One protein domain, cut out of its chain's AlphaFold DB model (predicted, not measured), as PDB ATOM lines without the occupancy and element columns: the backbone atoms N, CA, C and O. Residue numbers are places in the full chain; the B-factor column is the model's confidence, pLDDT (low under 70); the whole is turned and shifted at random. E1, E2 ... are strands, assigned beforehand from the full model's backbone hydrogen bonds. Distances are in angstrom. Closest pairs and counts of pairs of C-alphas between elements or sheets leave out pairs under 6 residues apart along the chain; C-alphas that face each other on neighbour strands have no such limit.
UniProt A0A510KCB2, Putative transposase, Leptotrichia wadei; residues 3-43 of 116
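Overview. This is residues 3 to 43 of the 116 residues of the protein "Putative transposase" of Leptotrichia wadei (UniProt A0A510KCB2). One long hairpin of two strands, E1 and E2, makes the length of the model, and a long lead-in without named elements, residues 3 to 21, crosses over one face of it before turning into E1. Residues 4 to 10 of this lead-in stick out. The printed part has 41 residues, no named helix and two antiparallel strands, E1 then E2; the class is all strand, with 19 residues, under half, in named elements. It is only just loose, close to compact, with a radius of gyration of the C-alphas of 11.2 A, and spans 33 by 22 by 15 A.

Along the chain. E1, residues 22 to 31, begins at C-alpha 22 (159.126, 207.846, 225.366) and is 26.6 A long. E2, residues 34 to 42, is 26.3 A long and ends at C-alpha 42 (157.316, 209.657, 229.785).

Arrangement. E1 and E2 form a hairpin with a tight link, antiparallel at 161 degrees. C-alphas 23 and 41 face each other at 4.4 A. N 22 and O 42, 2.8 A, and N 31 and O 34, 2.9 A, are within hydrogen-bond range.

Size, cuts and confidence. The C-alphas farthest apart, of Asp 20 and Asn 32, are 33.7 A apart. The printed part has no cut, and no printed residue is under 70 in pLDDT.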
ATOM      1  N   LEU A   3     167.167 195.144 224.416       76.31
ATOM      2  CA  LEU A   3     167.851 195.738 225.559       76.31
ATOM      3  C   LEU A   3     169.346 195.859 225.248       76.31
ATOM      4  O   LEU A   3     169.908 194.904 224.708       76.31
ATOM      5  N   PRO A   4     170.014 196.958 225.645       72.94
ATOM      6  CA  PRO A   4     171.423 197.181 225.318       72.94
ATOM      7  C   PRO A   4     172.342 196.022 225.729       72.94
ATOM      8  O   PRO A   4     173.232 195.641 224.980       72.94
ATOM      9  N   LYS A   5     172.097 195.420 226.903       73.81
ATOM     10  CA  LYS A   5     172.938 194.345 227.465       73.81
ATOM     11  C   LYS A   5     172.432 192.927 227.192       73.81
ATOM     12  O   LYS A   5     173.219 191.992 227.180       73.81
ATOM     13  N   LEU A   6     171.127 192.752 226.994       73.50
ATOM     14  CA  LEU A   6     170.477 191.433 226.922       73.50
ATOM     15  C   LEU A   6     169.935 191.100 225.527       73.50
ATOM     16  O   LEU A   6     169.304 190.061 225.340       73.50
ATOM     17  N   LYS A   7     170.196 191.969 224.540       78.31
ATOM     18  CA  LYS A   7     169.729 191.833 223.156       78.31
ATOM     19  C   LYS A   7     168.199 191.691 223.108       78.31
ATOM     20  O   LYS A   7     167.480 192.344 223.869       78.31
ATOM     21  N   LYS A   8     167.669 190.919 222.158       80.56
ATOM     22  CA  LYS A   8     166.229 190.750 221.946       80.56
ATOM     23  C   LYS A   8     165.653 189.805 223.000       80.56
ATOM     24  O   LYS A   8     165.881 188.601 222.942       80.56
ATOM     25  N   VAL A   9     164.859 190.345 223.919       79.44
ATOM     26  CA  VAL A   9     164.167 189.566 224.956       79.44
ATOM     27  C   VAL A   9     162.681 189.466 224.606       79.44
ATOM     28  O   VAL A   9     162.044 190.467 224.247       79.44
ATOM     29  N   LYS A  10     162.128 188.248 224.686       78.50
ATOM     30  CA  LYS A  10     160.678 188.019 224.628       78.50
ATOM     31  C   LYS A  10     160.080 188.447 225.969       78.50
ATOM     32  O   LYS A  10     160.461 187.914 227.004       78.50
ATOM     33  N   LEU A  11     159.173 189.417 225.945       80.19
ATOM     34  CA  LEU A  11     158.518 189.964 227.132       80.19
ATOM     35  C   LEU A  11     157.023 189.674 227.060       80.19
ATOM     36  O   LEU A  11     156.416 189.830 226.001       80.19
ATOM     37  N   LYS A  12     156.434 189.279 228.190       82.19
ATOM     38  CA  LYS A  12     154.981 189.227 228.353       82.19
ATOM     39  C   LYS A  12     154.521 190.577 228.893       82.19
ATOM     40  O   LYS A  12     154.757 190.891 230.055       82.19
ATOM     41  N   TYR A  13     153.902 191.378 228.038       80.19
ATOM     42  CA  TYR A  13     153.401 192.694 228.413       80.19
ATOM     43  C   TYR A  13     152.100 192.563 229.209       80.19
ATOM     44  O   TYR A  13     151.217 191.794 228.838       80.19
ATOM     45  N   HIS A  14     151.981 193.307 230.312       80.56
ATOM     46  CA  HIS A  14     150.698 193.460 231.008       80.56
ATOM     47  C   HIS A  14     149.774 194.430 230.256       80.56
ATOM     48  O   HIS A  14     148.563 194.239 230.236       80.56
ATOM     49  N   ARG A  15     150.360 195.465 229.640       82.25
ATOM     50  CA  ARG A  15     149.700 196.466 228.795       82.25
ATOM     51  C   ARG A  15     150.635 196.834 227.652       82.25
ATOM     52  O   ARG A  15     151.854 196.837 227.840       82.25
ATOM     53  N   GLU A  16     150.070 197.137 226.492       82.69
ATOM     54  CA  GLU A  16     150.840 197.692 225.383       82.69
ATOM     55  C   GLU A  16     151.268 199.125 225.713       82.69
ATOM     56  O   GLU A  16     150.527 199.875 226.350       82.69
ATOM     57  N   ILE A  17     152.490 199.486 225.324       82.31
ATOM     58  CA  ILE A  17     153.005 200.847 225.492       82.31
ATOM     59  C   ILE A  17     152.556 201.644 224.262       82.31
ATOM     60  O   ILE A  17     152.898 201.229 223.150       82.31
ATOM     61  N   PRO A  18     151.808 202.752 224.425       85.25
ATOM     62  CA  PRO A  18     151.421 203.595 223.300       85.25
ATOM     63  C   PRO A  18     152.652 204.116 222.551       85.25
ATOM     64  O   PRO A  18     153.699 204.359 223.152       85.25
ATOM     65  N   LYS A  19     152.536 204.289 221.231       81.50
ATOM     66  CA  LYS A  19     153.669 204.687 220.376       81.50
ATOM     67  C   LYS A  19     154.217 206.074 220.716       81.50
ATOM     68  O   LYS A  19     155.402 206.316 220.521       81.50
ATOM     69  N   ASP A  20     153.368 206.929 221.270       85.62
ATOM     70  CA  ASP A  20     153.665 208.334 221.558       85.62
ATOM     71  C   ASP A  20     154.445 208.502 222.876       85.62
ATOM     72  O   ASP A  20     154.783 209.609 223.285       85.62
ATOM     73  N   TYR A  21     154.717 207.395 223.577       86.88
ATOM     74  CA  TYR A  21     155.349 207.394 224.889       86.88
ATOM     75  C   TYR A  21     156.848 207.133 224.737       86.88
ATOM     76  O   TYR A  21     157.283 206.137 224.148       86.88
ATOM     77  N   ARG A  22     157.670 207.991 225.341       87.00
ATOM     78  CA  ARG A  22     159.126 207.846 225.366       87.00
ATOM     79  C   ARG A  22     159.551 206.963 226.535       87.00
ATOM     80  O   ARG A  22     159.284 207.266 227.693       87.00
ATOM     81  N   ILE A  23     160.274 205.880 226.262       86.25
ATOM     82  CA  ILE A  23     160.847 205.034 227.320       86.25
ATOM     83  C   ILE A  23     162.068 205.743 227.923       86.25
ATOM     84  O   ILE A  23     163.041 205.996 227.213       86.25
ATOM     85  N   LYS A  24     162.039 206.035 229.231       87.75
ATOM     86  CA  LYS A  24     163.174 206.630 229.962       87.75
ATOM     87  C   LYS A  24     164.144 205.589 230.490       87.75
ATOM     88  O   LYS A  24     165.354 205.730 230.342       87.75
ATOM     89  N   SER A  25     163.622 204.558 231.143       86.75
ATOM     90  CA  SER A  25     164.452 203.535 231.767       86.75
ATOM     91  C   SER A  25     163.733 202.198 231.822       86.75
ATOM     92  O   SER A  25     162.505 202.109 231.764       86.75
ATOM     93  N   VAL A  26     164.531 201.137 231.885       87.75
ATOM     94  CA  VAL A  26     164.050 199.763 231.958       87.75
ATOM     95  C   VAL A  26     164.830 199.061 233.050       87.75
ATOM     96  O   VAL A  26     166.045 198.894 232.936       87.75
ATOM     97  N   THR A  27     164.130 198.643 234.095       88.25
ATOM     98  CA  THR A  27     164.722 197.964 235.246       88.25
ATOM     99  C   THR A  27     164.370 196.489 235.193       88.25
ATOM    100  O   THR A  27     163.196 196.122 235.139       88.25
ATOM    101  N   LEU A  28     165.396 195.643 235.210       87.56
ATOM    102  CA  LEU A  28     165.269 194.195 235.298       87.56
ATOM    103  C   LEU A  28     165.519 193.745 236.729       87.56
ATOM    104  O   LEU A  28     166.591 193.994 237.277       87.56
ATOM    105  N   THR A  29     164.551 193.033 237.290       87.25
ATOM    106  CA  THR A  29     164.636 192.488 238.644       87.25
ATOM    107  C   THR A  29     164.436 190.983 238.586       87.25
ATOM    108  O   THR A  29     163.461 190.508 238.008       87.25
ATOM    109  N   ASN A  30     165.342 190.221 239.195       86.62
ATOM    110  CA  ASN A  30     165.143 188.795 239.433       86.62
ATOM    111  C   ASN A  30     164.611 188.617 240.859       86.62
ATOM    112  O   ASN A  30     165.259 189.047 241.813       86.62
ATOM    113  N   SER A  31     163.432 188.017 241.000       82.19
ATOM    114  CA  SER A  31     162.867 187.671 242.301       82.19
ATOM    115  C   SER A  31     162.255 186.277 242.248       82.19
ATOM    116  O   SER A  31     161.447 185.973 241.368       82.19
ATOM    117  N   ASN A  32     162.650 185.417 243.190       75.38
ATOM    118  CA  ASN A  32     162.169 184.038 243.319       75.38
ATOM    119  C   ASN A  32     162.286 183.204 242.025       75.38
ATOM    120  O   ASN A  32     161.403 182.406 241.718       75.38
ATOM    121  N   GLY A  33     163.364 183.401 241.256       80.38
ATOM    122  CA  GLY A  33     163.616 182.683 240.001       80.38
ATOM    123  C   GLY A  33     162.855 183.231 238.789       80.38
ATOM    124  O   GLY A  33     163.074 182.759 237.675       80.38
ATOM    125  N   ASN A  34     162.008 184.246 238.982       81.69
ATOM    126  CA  ASN A  34     161.299 184.931 237.910       81.69
ATOM    127  C   ASN A  34     161.977 186.263 237.577       81.69
ATOM    128  O   ASN A  34     162.410 187.001 238.463       81.69
ATOM    129  N   TYR A  35     162.015 186.592 236.287       86.00
ATOM    130  CA  TYR A  35     162.482 187.887 235.803       86.00
ATOM    131  C   TYR A  35     161.301 188.830 235.590       86.00
ATOM    132  O   TYR A  35     160.354 188.512 234.868       86.00
ATOM    133  N   TYR A  36     161.391 190.009 236.190       86.00
ATOM    134  CA  TYR A  36     160.432 191.096 236.056       86.00
ATOM    135  C   TYR A  36     161.091 192.271 235.344       86.00
ATOM    136  O   TYR A  36     162.268 192.562 235.559       86.00
ATOM    137  N   VAL A  37     160.318 192.950 234.500       87.38
ATOM    138  CA  VAL A  37     160.762 194.136 233.767       87.38
ATOM    139  C   VAL A  37     159.830 195.288 234.099       87.38
ATOM    140  O   VAL A  37     158.637 195.217 233.816       87.38
ATOM    141  N   SER A  38     160.383 196.339 234.698       88.12
ATOM    142  CA  SER A  38     159.701 197.613 234.910       88.12
ATOM    143  C   SER A  38     160.141 198.592 233.831       88.12
ATOM    144  O   SER A  38     161.340 198.773 233.619       88.12
ATOM    145  N   ILE A  39     159.184 199.192 233.128       87.94
ATOM    146  CA  ILE A  39     159.443 200.126 232.031       87.94
ATOM    147  C   ILE A  39     158.902 201.487 232.454       87.94
ATOM    148  O   ILE A  39     157.692 201.663 232.593       87.94
ATOM    149  N   LEU A  40     159.804 202.443 232.662       89.12
ATOM    150  CA  LEU A  40     159.450 203.825 232.949       89.12
ATOM    151  C   LEU A  40     159.226 204.558 231.628       89.12
ATOM    152  O   LEU A  40     160.122 204.606 230.780       89.12
ATOM    153  N   THR A  41     158.040 205.136 231.466       90.00
ATOM    154  CA  THR A  41     157.658 205.896 230.272       90.00
ATOM    155  C   THR A  41     157.323 207.332 230.641       90.00
ATOM    156  O   THR A  41     156.780 207.596 231.711       90.00
ATOM    157  N   GLU A  42     157.686 208.250 229.759       88.88
ATOM    158  CA  GLU A  42     157.316 209.657 229.785       88.88
ATOM    159  C   GLU A  42     156.402 209.921 228.591       88.88
ATOM    160  O   GLU A  42     156.647 209.418 227.494       88.88
ATOM    161  N   PHE A  43     155.340 210.681 228.812       88.75
ATOM    162  CA  PHE A  43     154.410 211.083 227.770       88.75
ATOM    163  C   PHE A  43     153.972 212.515 228.036       88.75
ATOM    164  O   PHE A  43     153.790 212.912 229.189       88.75
TER     165      PHE A  43